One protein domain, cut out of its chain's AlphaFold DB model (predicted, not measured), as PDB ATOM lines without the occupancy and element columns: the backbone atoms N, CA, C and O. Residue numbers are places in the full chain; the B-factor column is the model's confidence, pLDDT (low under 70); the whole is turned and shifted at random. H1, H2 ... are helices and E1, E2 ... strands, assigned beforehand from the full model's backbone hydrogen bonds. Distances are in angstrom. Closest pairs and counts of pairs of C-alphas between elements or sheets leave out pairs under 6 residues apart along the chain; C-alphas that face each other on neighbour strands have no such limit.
ATOM      1  N   ARG A 106       1.574  -8.515 -37.280       88.31
ATOM      2  CA  ARG A 106       3.019  -8.545 -37.550       88.31
ATOM      3  C   ARG A 106       3.611  -9.944 -37.367       88.31
ATOM      4  O   ARG A 106       4.796 -10.136 -37.607       88.31
ATOM      5  N   GLY A 107       2.831 -10.933 -36.936       89.38
ATOM      6  CA  GLY A 107       3.333 -12.288 -36.733       89.38
ATOM      7  C   GLY A 107       3.812 -12.937 -38.035       89.38
ATOM      8  O   GLY A 107       3.051 -13.046 -38.993       89.38
ATOM      9  N   SER A 108       5.054 -13.429 -38.049       88.81
ATOM     10  CA  SER A 108       5.618 -14.179 -39.185       88.81
ATOM     11  C   SER A 108       5.238 -15.666 -39.201       88.81
ATOM     12  O   SER A 108       5.468 -16.354 -40.190       88.81
ATOM     13  N   GLY A 109       4.669 -16.172 -38.103       86.44
ATOM     14  CA  GLY A 109       4.440 -17.595 -37.846       86.44
ATOM     15  C   GLY A 109       5.434 -18.200 -36.851       86.44
ATOM     16  O   GLY A 109       5.230 -19.325 -36.408       86.44
ATOM     17  N   VAL A 110       6.477 -17.461 -36.460       90.06
ATOM     18  CA  VAL A 110       7.490 -17.899 -35.488       90.06
ATOM     19  C   VAL A 110       7.775 -16.781 -34.488       90.06
ATOM     20  O   VAL A 110       7.711 -15.597 -34.826       90.06
ATOM     21  N   HIS A 111       8.072 -17.139 -33.241       90.12
ATOM     22  CA  HIS A 111       8.397 -16.167 -32.208       90.12
ATOM     23  C   HIS A 111       9.779 -15.549 -32.454       90.12
ATOM     24  O   HIS A 111      10.736 -16.240 -32.795       90.12
ATOM     25  N   GLY A 112       9.900 -14.236 -32.246       88.75
ATOM     26  CA  GLY A 112      11.162 -13.510 -32.416       88.75
ATOM     27  C   GLY A 112      11.479 -13.105 -33.858       88.75
ATOM     28  O   GLY A 112      12.547 -12.534 -34.081       88.75
ATOM     29  N   ILE A 113      10.571 -13.369 -34.809       92.81
ATOM     30  CA  ILE A 113      10.584 -12.770 -36.147       92.81
ATOM     31  C   ILE A 113       9.232 -12.098 -36.406       92.81
ATOM     32  O   ILE A 113       8.185 -12.748 -36.355       92.81
ATOM     33  N   GLU A 114       9.251 -10.816 -36.742       93.25
ATOM     34  CA  GLU A 114       8.058 -10.020 -37.026       93.25
ATOM     35  C   GLU A 114       8.114  -9.389 -38.420       93.25
ATOM     36  O   GLU A 114       9.177  -9.203 -39.013       93.25
ATOM     37  N   LEU A 115       6.939  -9.082 -38.960       93.62
ATOM     38  CA  LEU A 115       6.744  -8.374 -40.214       93.62
ATOM     39  C   LEU A 115       6.637  -6.877 -39.927       93.62
ATOM     40  O   LEU A 115       5.881  -6.444 -39.054       93.62
ATOM     41  N   GLU A 116       7.352  -6.071 -40.700       93.06
ATOM     42  CA  GLU A 116       7.286  -4.616 -40.602       93.06
ATOM     43  C   GLU A 116       7.194  -3.987 -41.994       93.06
ATOM     44  O   GLU A 116       7.711  -4.519 -42.980       93.06
ATOM     45  N   ILE A 117       6.508  -2.847 -42.066       92.50
ATOM     46  CA  ILE A 117       6.554  -1.938 -43.207       92.50
ATOM     47  C   ILE A 117       6.980  -0.585 -42.660       92.50
ATOM     48  O   ILE A 117       6.339  -0.076 -41.742       92.50
ATOM     49  N   ALA A 118       8.064  -0.040 -43.197       91.56
ATOM     50  CA  ALA A 118       8.629   1.223 -42.742       91.56
ATOM     51  C   ALA A 118       9.139   2.038 -43.929       91.56
ATOM     52  O   ALA A 118       9.482   1.478 -44.975       91.56
ATOM     53  N   PHE A 119       9.159   3.359 -43.757       89.81
ATOM     54  CA  PHE A 119       9.761   4.276 -44.711       89.81
ATOM     55  C   PHE A 119      11.286   4.220 -44.600       89.81
ATOM     56  O   PHE A 119      11.849   4.345 -43.514       89.81
ATOM     57  N   GLU A 120      11.947   4.028 -45.732       88.38
ATOM     58  CA  GLU A 120      13.394   3.934 -45.848       88.38
ATOM     59  C   GLU A 120      13.908   5.197 -46.534       88.38
ATOM     60  O   GLU A 120      13.758   5.368 -47.750       88.38
ATOM     61  N   GLY A 121      14.529   6.082 -45.750       85.38
ATOM     62  CA  GLY A 121      15.015   7.376 -46.236       85.38
ATOM     63  C   GLY A 121      16.042   7.251 -47.362       85.38
ATOM     64  O   GLY A 121      16.037   8.061 -48.282       85.38
ATOM     65  N   SER A 122      16.863   6.196 -47.348       82.94
ATOM     66  CA  SER A 122      17.872   5.949 -48.386       82.94
ATOM     67  C   SER A 122      17.259   5.643 -49.760       82.94
ATOM     68  O   SER A 122      17.765   6.107 -50.777       82.94
ATOM     69  N   SER A 123      16.144   4.906 -49.803       80.94
ATOM     70  CA  SER A 123      15.405   4.633 -51.045       80.94
ATOM     71  C   SER A 123      14.277   5.626 -51.330       80.94
ATOM     72  O   SER A 123      13.639   5.522 -52.376       80.94
ATOM     73  N   ASN A 124      14.016   6.558 -50.406       86.00
ATOM     74  CA  ASN A 124      12.873   7.471 -50.435       86.00
ATOM     75  C   ASN A 124      11.535   6.742 -50.711       86.00
ATOM     76  O   ASN A 124      10.689   7.198 -51.484       86.00
ATOM     77  N   ASP A 125      11.371   5.548 -50.133       87.38
ATOM     78  CA  ASP A 125      10.203   4.689 -50.342       87.38
ATOM     79  C   ASP A 125       9.964   3.785 -49.131       87.38
ATOM     80  O   ASP A 125      10.828   3.601 -48.278       87.38
ATOM     81  N   TYR A 126       8.778   3.193 -49.065       90.56
ATOM     82  CA  TYR A 126       8.432   2.179 -48.083       90.56
ATOM     83  C   TYR A 126       8.939   0.805 -48.515       90.56
ATOM     84  O   TYR A 126       8.743   0.376 -49.656       90.56
ATOM     85  N   LEU A 127       9.506   0.069 -47.564       91.94
ATOM     86  CA  LEU A 127       9.959  -1.302 -47.758       91.94
ATOM     87  C   LEU A 127       9.298  -2.249 -46.754       91.94
ATOM     88  O   LEU A 127       8.865  -1.857 -45.670       91.94
ATOM     89  N   CYS A 128       9.221  -3.520 -47.139       93.25
ATOM     90  CA  CYS A 128       8.840  -4.610 -46.250       93.25
ATOM     91  C   CYS A 128      10.095  -5.198 -45.593       93.25
ATOM     92  O   CYS A 128      11.102  -5.421 -46.272       93.25
ATOM     93  N   TYR A 129      10.011  -5.510 -44.303       94.62
ATOM     94  CA  TYR A 129      11.114  -6.056 -43.517       94.62
ATOM     95  C   TYR A 129      10.692  -7.308 -42.757       94.62
ATOM     96  O   TYR A 129       9.542  -7.445 -42.331       94.62
ATOM     97  N   PHE A 130      11.677  -8.172 -42.522       95.31
ATOM     98  CA  PHE A 130      11.663  -9.111 -41.409       95.31
ATOM     99  C   PHE A 130      12.480  -8.525 -40.261       95.31
ATOM    100  O   PHE A 130      13.661  -8.219 -40.431       95.31
ATOM    101  N   VAL A 131      11.857  -8.369 -39.103       93.81
ATOM    102  CA  VAL A 131      12.485  -7.862 -37.885       93.81
ATOM    103  C   VAL A 131      12.796  -9.047 -36.994       93.81
ATOM    104  O   VAL A 131      11.897  -9.804 -36.644       93.81
ATOM    105  N   VAL A 132      14.067  -9.232 -36.656       93.06
ATOM    106  CA  VAL A 132      14.540 -10.346 -35.836       93.06
ATOM    107  C   VAL A 132      15.055  -9.810 -34.511       93.06
ATOM    108  O   VAL A 132      15.883  -8.902 -34.508       93.06
ATOM    109  N   GLY A 133      14.589 -10.379 -33.404       84.00
ATOM    110  CA  GLY A 133      15.020  -9.989 -32.059       84.00
ATOM    111  C   GLY A 133      13.885  -9.452 -31.186       84.00
ATOM    112  O   GLY A 133      12.796  -9.154 -31.670       84.00
ATOM    113  N   LEU A 134      14.158  -9.349 -29.885       67.25
ATOM    114  CA  LEU A 134      13.311  -8.690 -28.892       67.25
ATOM    115  C   LEU A 134      14.144  -7.626 -28.173       67.25
ATOM    116  O   LEU A 134      15.214  -7.932 -27.657       67.25
ATOM    117  N   GLU A 135      13.622  -6.398 -28.166       61.62
ATOM    118  CA  GLU A 135      13.982  -5.246 -27.320       61.62
ATOM    119  C   GLU A 135      15.437  -4.726 -27.386       61.62
ATOM    120  O   GLU A 135      15.620  -3.543 -27.652       61.62
ATOM    121  N   SER A 136      16.475  -5.552 -27.207       62.56
ATOM    122  CA  SER A 136      17.876  -5.102 -27.101       62.56
ATOM    123  C   SER A 136      18.742  -5.363 -28.338       62.56
ATOM    124  O   SER A 136      19.724  -4.659 -28.556       62.56
ATOM    125  N   THR A 137      18.399  -6.358 -29.167       77.69
ATOM    126  CA  THR A 137      19.229  -6.764 -30.321       77.69
ATOM    127  C   THR A 137      18.383  -6.959 -31.577       77.69
ATOM    128  O   THR A 137      18.177  -8.077 -32.055       77.69
ATOM    129  N   ILE A 138      17.854  -5.856 -32.105       88.81
ATOM    130  CA  ILE A 138      16.948  -5.873 -33.257       88.81
ATOM    131  C   ILE A 138      17.747  -5.838 -34.563       88.81
ATOM    132  O   ILE A 138      18.484  -4.894 -34.836       88.81
ATOM    133  N   THR A 139      17.553  -6.846 -35.411       92.88
ATOM    134  CA  THR A 139      18.071  -6.877 -36.782       92.88
ATOM    135  C   THR A 139      16.923  -6.742 -37.773       92.88
ATOM    136  O   THR A 139      16.061  -7.616 -37.851       92.88
ATOM    137  N   LYS A 140      16.932  -5.679 -38.582       93.75
ATOM    138  CA  LYS A 140      15.970  -5.503 -39.679       93.75
ATOM    139  C   LYS A 140      16.542  -6.042 -40.988       93.75
ATOM    140  O   LYS A 140      17.637  -5.673 -41.409       93.75
ATOM    141  N   VAL A 141      15.789  -6.907 -41.658       94.38
ATOM    142  CA  VAL A 141      16.147  -7.479 -42.958       94.38
ATOM    143  C   VAL A 141      15.157  -6.991 -44.006       94.38
ATOM    144  O   VAL A 141      14.052  -7.515 -44.117       94.38
ATOM    145  N   ALA A 142      15.571  -5.991 -44.784       93.38
ATOM    146  CA  ALA A 142      14.773  -5.437 -45.874       93.38
ATOM    147  C   ALA A 142      14.588  -6.439 -47.023       93.38
ATOM    148  O   ALA A 142      15.518  -7.183 -47.364       93.38
ATOM    149  N   ILE A 143      13.407  -6.403 -47.644       91.38
ATOM    150  CA  ILE A 143      13.103  -7.081 -48.905       91.38
ATOM    151  C   ILE A 143      13.339  -6.088 -50.043       91.38
ATOM    152  O   ILE A 143      12.557  -5.160 -50.252       91.38
ATOM    153  N   THR A 144      14.401  -6.309 -50.807       89.25
ATOM    154  CA  THR A 144      14.895  -5.418 -51.868       89.25
ATOM    155  C   THR A 144      15.001  -6.166 -53.201       89.25
ATOM    156  O   THR A 144      14.668  -7.347 -53.296       89.25
ATOM    157  N   SER A 145      15.397  -5.484 -54.277       83.44
ATOM    158  CA  SER A 145      15.612  -6.119 -55.587       83.44
ATOM    159  C   SER A 145      16.775  -7.117 -55.566       83.44
ATOM    160  O   SER A 145      16.647  -8.210 -56.107       83.44
ATOM    161  N   ASP A 146      17.877  -6.774 -54.901       85.81
ATOM    162  CA  ASP A 146      19.043  -7.642 -54.684       85.81
ATOM    163  C   ASP A 146      18.774  -8.746 -53.641       85.81
ATOM    164  O   ASP A 146      19.382  -9.822 -53.676       85.81
ATOM    165  N   ARG A 147      17.811  -8.511 -52.739       88.69
ATOM    166  CA  ARG A 147      17.381  -9.452 -51.702       88.69
ATOM    167  C   ARG A 147      15.879  -9.745 -51.796       88.69
ATOM    168  O   ARG A 147      15.097  -9.217 -51.000       88.69
ATOM    169  N   PRO A 148      15.465 -10.620 -52.731       89.69
ATOM    170  CA  PRO A 148      14.075 -11.039 -52.856       89.69
ATOM    171  C   PRO A 148      13.562 -11.738 -51.592       89.69
ATOM    172  O   PRO A 148      14.349 -12.191 -50.758       89.69
ATOM    173  N   LEU A 149      12.235 -11.882 -51.491       88.69
ATOM    174  CA  LEU A 149      11.520 -12.374 -50.304       88.69
ATOM    175  C   LEU A 149      12.177 -13.609 -49.667       88.69
ATOM    176  O   LEU A 149      12.444 -13.611 -48.471       88.69
ATOM    177  N   ASN A 150      12.508 -14.623 -50.467       88.38
ATOM    178  CA  ASN A 150      13.099 -15.863 -49.957       88.38
ATOM    179  C   ASN A 150      14.519 -15.669 -49.408       88.38
ATOM    180  O   ASN A 150      14.860 -16.264 -48.391       88.38
ATOM    181  N   LYS A 151      15.344 -14.827 -50.048       90.38
ATOM    182  CA  LYS A 151      16.697 -14.513 -49.553       90.38
ATOM    183  C   LYS A 151      16.637 -13.650 -48.292       90.38
ATOM    184  O   LYS A 151      17.455 -13.816 -47.390       90.38
ATOM    185  N   ALA A 152      15.671 -12.734 -48.220       92.94
ATOM    186  CA  ALA A 152      15.418 -11.943 -47.021       92.94
ATOM    187  C   ALA A 152      14.947 -12.840 -45.867       92.94
ATOM    188  O   ALA A 152      15.478 -12.733 -44.765       92.94
ATOM    189  N   TRP A 153      14.034 -13.777 -46.142       94.50
ATOM    190  CA  TRP A 153      13.573 -14.765 -45.169       94.50
ATOM    191  C   TRP A 153      14.716 -15.653 -44.690       94.50
ATOM    192  O   TRP A 153      14.922 -15.785 -43.489       94.50
ATOM    193  N   GLU A 154      15.525 -16.189 -45.604       94.06
ATOM    194  CA  GLU A 154      16.680 -17.005 -45.237       94.06
ATOM    195  C   GLU A 154      17.639 -16.248 -44.309       94.06
ATOM    196  O   GLU A 154      18.043 -16.770 -43.269       94.06
ATOM    197  N   ARG A 155      17.967 -14.991 -44.637       95.00
ATOM    198  CA  ARG A 155      18.823 -14.154 -43.788       95.00
ATOM    199  C   ARG A 155      18.190 -13.886 -42.421       95.00
ATOM    200  O   ARG A 155      18.909 -13.913 -41.420       95.00
ATOM    201  N   ALA A 156      16.881 -13.648 -42.368       95.56
ATOM    202  CA  ALA A 156      16.159 -13.427 -41.120       95.56
ATOM    203  C   ALA A 156      16.180 -14.685 -40.240       95.56
ATOM    204  O   ALA A 156      16.622 -14.622 -39.097       95.56
ATOM    205  N   VAL A 157      15.827 -15.846 -40.794       95.12
ATOM    206  CA  VAL A 157      15.785 -17.127 -40.071       95.12
ATOM    207  C   VAL A 157      17.173 -17.572 -39.608       95.12
ATOM    208  O   VAL A 157      17.316 -18.063 -38.493       95.12
ATOM    209  N   ARG A 158      18.230 -17.356 -40.401       94.75
ATOM    210  CA  ARG A 158      19.611 -17.640 -39.965       94.75
ATOM    211  C   ARG A 158      20.096 -16.687 -38.873       94.75
ATOM    212  O   ARG A 158      20.875 -17.080 -38.010       94.75
ATOM    213  N   THR A 159      19.673 -15.426 -38.913       94.50
ATOM    214  CA  THR A 159      19.963 -14.471 -37.833       94.50
ATOM    215  C   THR A 159      19.235 -14.876 -36.559       94.50
ATOM    216  O   THR A 159      19.864 -14.961 -35.512       94.50
ATOM    217  N   TRP A 160      17.958 -15.234 -36.677       94.31
ATOM    218  CA  TRP A 160      17.129 -15.738 -35.587       94.31
ATOM    219  C   TRP A 160      17.730 -16.991 -34.953       94.31
ATOM    220  O   TRP A 160      17.921 -17.039 -33.743       94.31
ATOM    221  N   GLY A 161      18.119 -17.970 -35.771       92.56
ATOM    222  CA  GLY A 161      18.707 -19.210 -35.282       92.56
ATOM    223  C   GLY A 161      19.984 -18.989 -34.475       92.56
ATOM    224  O   GLY A 161      20.159 -19.613 -33.435       92.56
ATOM    225  N   ARG A 162      20.834 -18.045 -34.902       91.50
ATOM    226  CA  ARG A 162      22.048 -17.667 -34.163       91.50
ATOM    227  C   ARG A 162      21.746 -16.879 -32.890       91.50
ATOM    228  O   ARG A 162      22.337 -17.173 -31.864       91.50
ATOM    229  N   GLN A 163      20.845 -15.898 -32.949       90.56
ATOM    230  CA  GLN A 163      20.516 -15.049 -31.796       90.56
ATOM    231  C   GLN A 163      19.832 -15.817 -30.660       90.56
ATOM    232  O   GLN A 163      20.046 -15.492 -29.500       90.56
ATOM    233  N   TYR A 164      19.008 -16.814 -30.992       88.94
ATOM    234  CA  TYR A 164      18.239 -17.596 -30.019       88.94
ATOM    235  C   TYR A 164      18.769 -19.024 -29.827       88.94
ATOM    236  O   TYR A 164      18.074 -19.847 -29.237       88.94
ATOM    237  N   GLU A 165      19.963 -19.330 -30.350       90.31
ATOM    238  CA  GLU A 165      20.620 -20.644 -30.239       90.31
ATOM    239  C   GLU A 165      19.703 -21.820 -30.636       90.31
ATOM    240  O   GLU A 165      19.623 -22.866 -29.985       90.31
ATOM    241  N   ILE A 166      18.966 -21.637 -31.733       91.69
ATOM    242  CA  ILE A 166      18.005 -22.622 -32.224       91.69
ATOM    243  C   ILE A 166      18.741 -23.776 -32.893       91.69
ATOM    244  O   ILE A 166      19.721 -23.602 -33.614       91.69
ATOM    245  N   ARG A 167      18.219 -24.987 -32.705       90.81
ATOM    246  CA  ARG A 167      18.769 -26.192 -33.330       90.81
ATOM    247  C   ARG A 167      18.670 -26.104 -34.852       90.81
ATOM    248  O   ARG A 167      17.610 -25.785 -35.387       90.81
ATOM    249  N   GLU A 168      19.720 -26.529 -35.552       90.38
ATOM    250  CA  GLU A 168      19.785 -26.519 -37.024       90.38
ATOM    251  C   GLU A 168      18.585 -27.198 -37.702       90.38
ATOM    252  O   GLU A 168      18.049 -26.690 -38.686       90.38
ATOM    253  N   LYS A 169      18.082 -28.303 -37.136       90.38
ATOM    254  CA  LYS A 169      16.881 -28.979 -37.655       90.38
ATOM    255  C   LYS A 169      15.633 -28.086 -37.638       90.38
ATOM    256  O   LYS A 169      14.811 -28.135 -38.550       90.38
ATOM    257  N   ASP A 170      15.492 -27.265 -36.600       91.31
ATOM    258  CA  ASP A 170      14.332 -26.404 -36.403       91.31
ATOM    259  C   ASP A 170      14.471 -25.142 -37.270       91.31
ATOM    260  O   ASP A 170      13.490 -24.704 -37.870       91.31
ATOM    261  N   ILE A 171      15.701 -24.639 -37.452       91.75
ATOM    262  CA  ILE A 171      16.038 -23.605 -38.447       91.75
ATOM    263  C   ILE A 171      15.652 -24.081 -39.854       91.75
ATOM    264  O   ILE A 171      14.925 -23.383 -40.563       91.75
ATOM    265  N   ALA A 172      16.079 -25.285 -40.250       89.44
ATOM    266  CA  ALA A 172      15.774 -25.859 -41.559       89.44
ATOM    267  C   ALA A 172      14.262 -25.982 -41.804       89.44
ATOM    268  O   ALA A 172      13.782 -25.668 -42.893       89.44
ATOM    269  N   ARG A 173      13.498 -26.365 -40.776       90.44
ATOM    270  CA  ARG A 173      12.033 -26.404 -40.834       90.44
ATOM    271  C   ARG A 173      11.428 -25.015 -41.050       90.44
ATOM    272  O   ARG A 173      10.542 -24.866 -41.887       90.44
ATOM    273  N   VAL A 174      11.888 -23.997 -40.321       90.88
ATOM    274  CA  VAL A 174      11.373 -22.621 -40.448       90.88
ATOM    275  C   VAL A 174      11.716 -22.012 -41.815       90.88
ATOM    276  O   VAL A 174      10.893 -21.307 -42.398       90.88
ATOM    277  N   LEU A 175      12.875 -22.346 -42.391       91.00
ATOM    278  CA  LEU A 175      13.259 -21.911 -43.739       91.00
ATOM    279  C   LEU A 175      12.267 -22.349 -44.829       91.00
ATOM    280  O   LEU A 175      12.138 -21.660 -45.839       91.00
ATOM    281  N   LEU A 176      11.541 -23.455 -44.629       87.69
ATOM    282  CA  LEU A 176      10.508 -23.915 -45.566       87.69
ATOM    283  C   LEU A 176       9.228 -23.068 -45.521       87.69
ATOM    284  O   LEU A 176       8.487 -23.022 -46.506       87.69
ATOM    285  N   ASN A 177       8.976 -22.390 -44.402       86.62
ATOM    286  CA  ASN A 177       7.746 -21.651 -44.135       86.62
ATOM    287  C   ASN A 177       7.937 -20.157 -44.404       86.62
ATOM    288  O   ASN A 177       7.875 -19.336 -43.495       86.62
ATOM    289  N   VAL A 178       8.189 -19.807 -45.666       88.56
ATOM    290  CA  VAL A 178       8.296 -18.401 -46.077       88.56
ATOM    291  C   VAL A 178       6.932 -17.711 -45.914       88.56
ATOM    292  O   VAL A 178       5.945 -18.214 -46.465       88.56
ATOM    293  N   PRO A 179       6.851 -16.558 -45.223       87.56
ATOM    294  CA  PRO A 179       5.622 -15.778 -45.137       87.56
ATOM    295  C   PRO A 179       5.097 -15.385 -46.520       87.56
ATOM    296  O   PRO A 179       5.862 -14.998 -47.406       87.56
ATOM    297  N   THR A 180       3.781 -15.470 -46.713       85.75
ATOM    298  CA  THR A 180       3.150 -15.061 -47.969       85.75
ATOM    299  C   THR A 180       3.115 -13.544 -48.089       85.75
ATOM    300  O   THR A 180       3.081 -12.809 -47.102       85.75
ATOM    301  N   VAL A 181       3.079 -13.053 -49.323       86.19
ATOM    302  CA  VAL A 181       2.982 -11.614 -49.593       86.19
ATOM    303  C   VAL A 181       1.655 -11.047 -49.071       86.19
ATOM    304  O   VAL A 181       1.634  -9.930 -48.557       86.19
ATOM    305  N   ASP A 182       0.583 -11.846 -49.079       87.19
ATOM    306  CA  ASP A 182      -0.703 -11.530 -48.445       87.19
ATOM    307  C   ASP A 182      -0.566 -11.115 -46.976       87.19
ATOM    308  O   ASP A 182      -1.340 -10.284 -46.498       87.19
ATOM    309  N   ALA A 183       0.416 -11.654 -46.243       88.94
ATOM    310  CA  ALA A 183       0.665 -11.248 -44.863       88.94
ATOM    311  C   ALA A 183       1.069  -9.765 -44.783       88.94
ATOM    312  O   ALA A 183       0.543  -9.023 -43.953       88.94
ATOM    313  N   PHE A 184       1.916  -9.299 -45.708       90.38
ATOM    314  CA  PHE A 184       2.276  -7.884 -45.819       90.38
ATOM    315  C   PHE A 184       1.108  -7.023 -46.316       90.38
ATOM    316  O   PHE A 184       0.976  -5.880 -45.884       90.38
ATOM    317  N   GLU A 185       0.224  -7.546 -47.170       89.81
ATOM    318  CA  GLU A 185      -0.988  -6.819 -47.583       89.81
ATOM    319  C   GLU A 185      -1.961  -6.606 -46.427       89.81
ATOM    320  O   GLU A 185      -2.462  -5.495 -46.229       89.81
ATOM    321  N   ARG A 186      -2.193  -7.651 -45.626       89.94
ATOM    322  CA  ARG A 186      -3.014  -7.574 -44.413       89.94
ATOM    323  C   ARG A 186      -2.417  -6.587 -43.416       89.94
ATOM    324  O   ARG A 186      -3.152  -5.743 -42.904       89.94
ATOM    325  N   LEU A 187      -1.100  -6.640 -43.204       90.94
ATOM    326  CA  LEU A 187      -0.392  -5.694 -42.344       90.94
ATOM    327  C   LEU A 187      -0.535  -4.252 -42.852       90.94
ATOM    328  O   LEU A 187      -0.927  -3.379 -42.084       90.94
ATOM    329  N   ARG A 188      -0.306  -3.999 -44.147       92.31
ATOM    330  CA  ARG A 188      -0.471  -2.670 -44.763       92.31
ATOM    331  C   ARG A 188      -1.881  -2.126 -44.556       92.31
ATOM    332  O   ARG A 188      -2.053  -0.981 -44.157       92.31
ATOM    333  N   ASN A 189      -2.894  -2.941 -44.843       90.69
ATOM    334  CA  ASN A 189      -4.291  -2.531 -44.712       90.69
ATOM    335  C   ASN A 189      -4.654  -2.218 -43.259       90.69
ATOM    336  O   ASN A 189      -5.455  -1.320 -43.022       90.69
ATOM    337  N   HIS A 190      -4.079  -2.938 -42.298       89.31
ATOM    338  CA  HIS A 190      -4.255  -2.636 -40.885       89.31
ATOM    339  C   HIS A 190      -3.569  -1.325 -40.494       89.31
ATOM    340  O   HIS A 190      -4.241  -0.454 -39.953       89.31
ATOM    341  N   LEU A 191      -2.293  -1.141 -40.853       88.06
ATOM    342  CA  LEU A 191      -1.540   0.083 -40.560       88.06
ATOM    343  C   LEU A 191      -2.200   1.331 -41.162       88.06
ATOM    344  O   LEU A 191      -2.323   2.335 -40.474       88.06
ATOM    345  N   ASN A 192      -2.716   1.243 -42.390       89.75
ATOM    346  CA  ASN A 192      -3.444   2.346 -43.028       89.75
ATOM    347  C   ASN A 192      -4.813   2.634 -42.391       89.75
ATOM    348  O   ASN A 192      -5.354   3.714 -42.591       89.75
ATOM    349  N   LYS A 193      -5.419   1.661 -41.697       87.62
ATOM    350  CA  LYS A 193      -6.684   1.857 -40.969       87.62
ATOM    351  C   LYS A 193      -6.454   2.441 -39.576       87.62
ATOM    352  O   LYS A 193      -7.309   3.167 -39.090       87.62
ATOM    353  N   SER A 194      -5.348   2.076 -38.929       83.06
ATOM    354  CA  SER A 194      -5.025   2.485 -37.558       83.06
ATOM    355  C   SER A 194      -4.138   3.729 -37.469       83.06
ATOM    356  O   SER A 194      -4.072   4.337 -36.407       83.06
ATOM    357  N   GLY A 195      -3.404   4.063 -38.532       71.50
ATOM    358  CA  GLY A 195      -2.423   5.146 -38.567       71.50
ATOM    359  C   GLY A 195      -2.856   6.344 -39.413       71.50
ATOM    360  O   GLY A 195      -3.743   6.249 -40.257       71.50
ATOM    361  N   SER A 196      -2.186   7.474 -39.190       55.97
ATOM    362  CA  SER A 196      -2.311   8.716 -39.966       55.97
ATOM    363  C   SER A 196      -1.531   8.693 -41.290       55.97
ATOM    364  O   SER A 196      -1.784   9.519 -42.166       55.97
ATOM    365  N   GLU A 197      -0.601   7.751 -41.469       65.50
ATOM    366  CA  GLU A 197       0.200   7.611 -42.687       65.50
ATOM    367  C   GLU A 197      -0.429   6.647 -43.696       65.50
ATOM    368  O   GLU A 197      -0.885   5.550 -43.370       65.50
ATOM    369  N   ARG A 198      -0.413   7.051 -44.972       82.06
ATOM    370  CA  ARG A 198      -0.983   6.279 -46.079       82.06
ATOM    371  C   ARG A 198       0.113   5.492 -46.793       82.06
ATOM    372  O   ARG A 198       0.684   5.959 -47.776       82.06
ATOM    373  N   ILE A 199       0.369   4.270 -46.334       86.75
ATOM    374  CA  ILE A 199       1.347   3.368 -46.952       86.75
ATOM    375  C   ILE A 199       0.855   2.969 -48.358       86.75
ATOM    376  O   ILE A 199      -0.238   2.394 -48.489       86.75
ATOM    377  N   PRO A 200       1.636   3.226 -49.426       86.06
ATOM    378  CA  PRO A 200       1.231   2.932 -50.796       86.06
ATOM    379  C   PRO A 200       1.047   1.437 -51.086       86.06
ATOM    380  O   PRO A 200       1.799   0.582 -50.616       86.06
ATOM    381  N   SER A 201       0.109   1.102 -51.979       85.19
ATOM    382  CA  SER A 201      -0.103  -0.291 -52.401       85.19
ATOM    383  C   SER A 201       1.038  -0.870 -53.245       85.19
ATOM    384  O   SER A 201       1.180  -2.089 -53.335       85.19
ATOM    385  N   ARG A 202       1.887  -0.015 -53.836       85.81
ATOM    386  CA  ARG A 202       3.057  -0.443 -54.618       85.81
ATOM    387  C   ARG A 202       4.054  -1.268 -53.804       85.81
ATOM    388  O   ARG A 202       4.690  -2.148 -54.372       85.81
ATOM    389  N   VAL A 203       4.148  -1.035 -52.496       84.00
ATOM    390  CA  VAL A 203       5.117  -1.690 -51.604       84.00
ATOM    391  C   VAL A 203       4.903  -3.201 -51.597       84.00
ATOM    392  O   VAL A 203       5.828  -3.973 -51.841       84.00
ATOM    393  N   THR A 204       3.654  -3.637 -51.430       81.31
ATOM    394  CA  THR A 204       3.312  -5.065 -51.417       81.31
ATOM    395  C   THR A 204       3.393  -5.684 -52.808       81.31
ATOM    396  O   THR A 204       3.854  -6.814 -52.947       81.31
ATOM    397  N   LYS A 205       3.069  -4.925 -53.865       79.00
ATOM    398  CA  LYS A 205       3.255  -5.362 -55.261       79.00
ATOM    399  C   LYS A 205       4.729  -5.591 -55.615       79.00
ATOM    400  O   LYS A 205       5.040  -6.539 -56.337       79.00
ATOM    401  N   LEU A 206       5.644  -4.756 -55.119       75.25
ATOM    402  CA  LEU A 206       7.086  -4.963 -55.291       75.25
ATOM    403  C   LEU A 206       7.541  -6.229 -54.561       75.25
ATOM    404  O   LEU A 206       8.275  -7.030 -55.140       75.25
ATOM    405  N   THR A 207       7.047  -6.459 -53.345       75.12
ATOM    406  CA  THR A 207       7.289  -7.699 -52.596       75.12
ATOM    407  C   THR A 207       6.748  -8.930 -53.335       75.12
ATOM    408  O   THR A 207       7.461  -9.926 -53.429       75.12
ATOM    409  N   GLN A 208       5.564  -8.844 -53.958       75.50
ATOM    410  CA  GLN A 208       5.005  -9.905 -54.810       75.50
ATOM    411  C   GLN A 208       5.938 -10.237 -55.974       75.50
ATOM    412  O   GLN A 208       6.316 -11.391 -56.146       75.50
ATOM    413  N   ARG A 209       6.360  -9.225 -56.745       68.94
ATOM    414  CA  ARG A 209       7.282  -9.405 -57.883       68.94
ATOM    415  C   ARG A 209       8.599 -10.053 -57.452       68.94
ATOM    416  O   ARG A 209       9.125 -10.917 -58.149       68.94
ATOM    417  N   ARG A 210       9.108  -9.664 -56.281       71.94
ATOM    418  CA  ARG A 210      10.335 -10.202 -55.677       71.94
ATOM    419  C   ARG A 210      10.153 -11.620 -55.121       71.94
ATOM    420  O   ARG A 210      11.137 -12.337 -54.985       71.94
ATOM    421  N   ALA A 211       8.930 -12.052 -54.813       67.06
ATOM    422  CA  ALA A 211       8.637 -13.422 -54.393       67.06
ATOM    423  C   ALA A 211       8.633 -14.400 -55.578       67.06
ATOM    424  O   ALA A 211       9.202 -15.487 -55.481       67.06
ATOM    425  N   THR A 212       8.057 -14.003 -56.718       59.00
ATOM    426  CA  THR A 212       7.937 -14.855 -57.916       59.00
ATOM    427  C   THR A 212       9.282 -15.190 -58.564       59.00
ATOM    428  O   THR A 212       9.408 -16.226 -59.208       59.00
ATOM    429  N   GLN A 213      10.303 -14.351 -58.371       53.38
ATOM    430  CA  GLN A 213      11.658 -14.583 -58.887       53.38
ATOM    431  C   GLN A 213      12.457 -15.625 -58.079       53.38
ATOM    432  O   GLN A 213      13.502 -16.087 -58.529       53.38
ATOM    433  N   GLY A 214      11.997 -16.009 -56.883       52.47
ATOM    434  CA  GLY A 214      12.697 -16.946 -56.007       52.47
ATOM    435  C   GLY A 214      12.173 -18.380 -56.109       52.47
ATOM    436  O   GLY A 214      11.353 -18.808 -55.302       52.47
ATOM    437  N   THR A 215      12.694 -19.193 -57.020       52.75
ATOM    438  CA  THR A 215      12.445 -20.647 -57.072       52.75
ATOM    439  C   THR A 215      13.307 -21.405 -56.045       52.75
ATOM    440  O   THR A 215      14.218 -22.139 -56.397       52.75
ATOM    441  N   LEU A 216      13.033 -21.239 -54.744       51.41
ATOM    442  CA  LEU A 216      13.759 -21.926 -53.646       51.41
ATOM    443  C   LEU A 216      13.003 -23.117 -53.033       51.41
ATOM    444  O   LEU A 216      13.605 -23.959 -52.364       51.41
ATOM    445  N   ARG A 217      11.694 -23.233 -53.297       51.88
ATOM    446  CA  ARG A 217      10.842 -24.296 -52.732       51.88
ATOM    447  C   ARG A 217      11.331 -25.706 -53.083       51.88
ATOM    448  O   ARG A 217      11.322 -26.575 -52.221       51.88
ATOM    449  N   LYS A 218      11.810 -25.919 -54.316       52.00
ATOM    450  CA  LYS A 218      12.269 -27.239 -54.787       52.00
ATOM    451  C   LYS A 218      13.603 -27.664 -54.159       52.00
ATOM    452  O   LYS A 218      13.791 -28.836 -53.852       52.00
ATOM    453  N   THR A 219      14.516 -26.722 -53.930       51.25
ATOM    454  CA  THR A 219      15.879 -27.017 -53.453       51.25
ATOM    455  C   THR A 219      15.922 -27.298 -51.950       51.25
ATOM    456  O   THR A 219      16.664 -28.174 -51.510       51.25
ATOM    457  N   LEU A 220      15.100 -26.601 -51.156       50.25
ATOM    458  CA  LEU A 220      15.041 -26.801 -49.703       50.25
ATOM    459  C   LEU A 220      14.232 -28.047 -49.308       50.25
ATOM    460  O   LEU A 220      14.638 -28.752 -48.388       50.25
ATOM    461  N   GLN A 221      13.156 -28.377 -50.035       52.22
ATOM    462  CA  GLN A 221      12.401 -29.621 -49.817       52.22
ATOM    463  C   GLN A 221      13.285 -30.865 -49.977       52.22
ATOM    464  O   GLN A 221      13.250 -31.753 -49.129       52.22
ATOM    465  N   LYS A 222      14.148 -30.883 -51.002       52.97
ATOM    466  CA  LYS A 222      15.087 -31.987 -51.242       52.97
ATOM    467  C   LYS A 222      16.109 -32.149 -50.108       52.97
ATOM    468  O   LYS A 222      16.498 -33.260 -49.782       52.97
ATOM    469  N   LYS A 223      16.521 -31.049 -49.468       49.47
ATOM    470  CA  LYS A 223      17.507 -31.066 -48.374       49.47
ATOM    471  C   LYS A 223      16.899 -31.486 -47.029       49.47
ATOM    472  O   LYS A 223      17.575 -32.129 -46.234       49.47
ATOM    473  N   VAL A 224      15.633 -31.138 -46.783       52.72
ATOM    474  CA  VAL A 224      14.906 -31.524 -45.561       52.72
ATOM    475  C   VAL A 224      14.435 -32.979 -45.615       52.72
ATOM    476  O   VAL A 224      14.526 -33.648 -44.592       52.72
ATOM    477  N   MET A 225      14.029 -33.499 -46.782       51.31
ATOM    478  CA  MET A 225      13.745 -34.934 -46.956       51.31
ATOM    479  C   MET A 225      14.946 -35.803 -46.565       51.31
ATOM    480  O   MET A 225      14.811 -36.659 -45.698       51.31
ATOM    481  N   ASN A 226      16.137 -35.494 -47.085       51.78
ATOM    482  CA  ASN A 226      17.351 -36.253 -46.769       51.78
ATOM    483  C   ASN A 226      17.726 -36.197 -45.272       51.78
ATOM    484  O   ASN A 226      18.330 -37.119 -44.738       51.78
ATOM    485  N   SER A 227      17.385 -35.107 -44.573       47.75
ATOM    486  CA  SER A 227      17.652 -34.978 -43.133       47.75
ATOM    487  C   SER A 227      16.586 -35.647 -42.258       47.75
ATOM    488  O   SER A 227      16.867 -35.932 -41.095       47.75
ATOM    489  N   ALA A 228      15.374 -35.854 -42.781       48.84
ATOM    490  CA  ALA A 228      14.313 -36.603 -42.118       48.84
ATOM    491  C   ALA A 228      14.560 -38.117 -42.212       48.84
ATOM    492  O   ALA A 228      14.381 -38.804 -41.212       48.84
ATOM    493  N   GLU A 229      15.067 -38.604 -43.351       51.44
ATOM    494  CA  GLU A 229      15.541 -39.991 -43.513       51.44
ATOM    495  C   GLU A 229      16.655 -40.320 -42.504       51.44
ATOM    496  O   GLU A 229      16.571 -41.309 -41.783       51.44
ATOM    497  N   ALA A 230      17.618 -39.411 -42.309       47.91
ATOM    498  CA  ALA A 230      18.681 -39.589 -41.314       47.91
ATOM    499  C   ALA A 230      18.188 -39.625 -39.846       47.91
ATOM    500  O   ALA A 230      18.881 -40.137 -38.969       47.91
TER     501      ALA A 230
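Overview. This is residues 106 to 230 of the 255 residues of an uncharacterized protein of Marinobacter adhaerens (strain DSM 23420 / HP15) (UniProt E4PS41). A small three-stranded antiparallel sheet, with E2 between E1 and E3, has helices H1, H3 and H4 packed on it. Beyond H1, away from the sheet, H2 packs on H1 and H5 packs on H2, making one end of the long axis. The printed part has 125 residues, with three named strands and then five named helices in the order E1 E2 E3 H1 H2 H3 H4 H5, and its class is mixed, helices and strands. It is compact, with a radius of gyration of the C-alphas of 15.1 A, yet elongated in outline, spanning 52 by 34 by 25 A.

Along the chain. The sheet is made of E1, residues 113 to 120, 19.5 A long, E2, residues 125 to 132, 21.3 A long, and E3, residues 139 to 142. E1 begins at C-alpha 113, (10.584, -12.770, -36.147), and bends by 58 degrees at residue 117. H1, residues 149 to 163, is 20.8 A long and begins at C-alpha 149, (11.520, -12.374, -50.304). H2 is residues 168 to 176, 12.9 A; H3 residues 181 to 194, 20.2 A; H4 residues 202 to 212, 15.6 A. H5, residues 217 to 230, 20.6 A, ends at C-alpha 230, (18.681, -39.589, -41.314).

Arrangement. The strands form a meander, each the antiparallel neighbour of the one before. In the hairpin E1 and E2, N 114 and O 131 are 2.8 A apart, within hydrogen-bond range. In the hairpin E2 and E3, N 130 and O 141 are 2.9 A apart, also within range. H1 is on the sheet at a height of 8.2 A and runs along the strands, at 18 degrees to E2 on the local plane. H3 is on the sheet too, with the C-alphas of Leu 115 in E1 and Phe 184 closest, 7.2 A apart. H4 is on the sheet at a height of 7.5 A; its closest C-alphas to E2 are those of Val 203 and Tyr 126, 6.2 A apart. H3, with residues 181 to 185 alone, touches H4 in a helical hairpin, a shallow tilt of 13 degrees, opposite ways; the C-alphas of Val 181 and Gln 208 are closest, 5.9 A. H1, with residues 149 to 150 alone, touches H4, about perpendicular at 87 degrees; the C-alphas of Leu 149 and Ala 211 are closest, 5.1 A. H1 and H2 touch as a helical hairpin, a shallow tilt of 23 degrees, opposite ways; the C-alphas of Gly 161 and Ile 171 are closest, 6.0 A. H2 touches H5 at a shallow tilt of 31 degrees, opposite ways; the C-alphas of Leu 176 and Leu 220 are closest, 6.8 A. H1 and H5 are apart. Every O i to N i+4 pair is within hydrogen-bond range in H1, H3 and H4, against 4 of 5 in H2 and 7 of 10 in H5.

Size, cuts and confidence. The two C-alphas farthest apart are those of Ser 196 and Ala 230, 52.7 A. The printed part has no cut and no long link. The mean pLDDT of the printed part is 81.7; residues 134 to 136, 196 to 197, 209 and 211 to 230 are under 70.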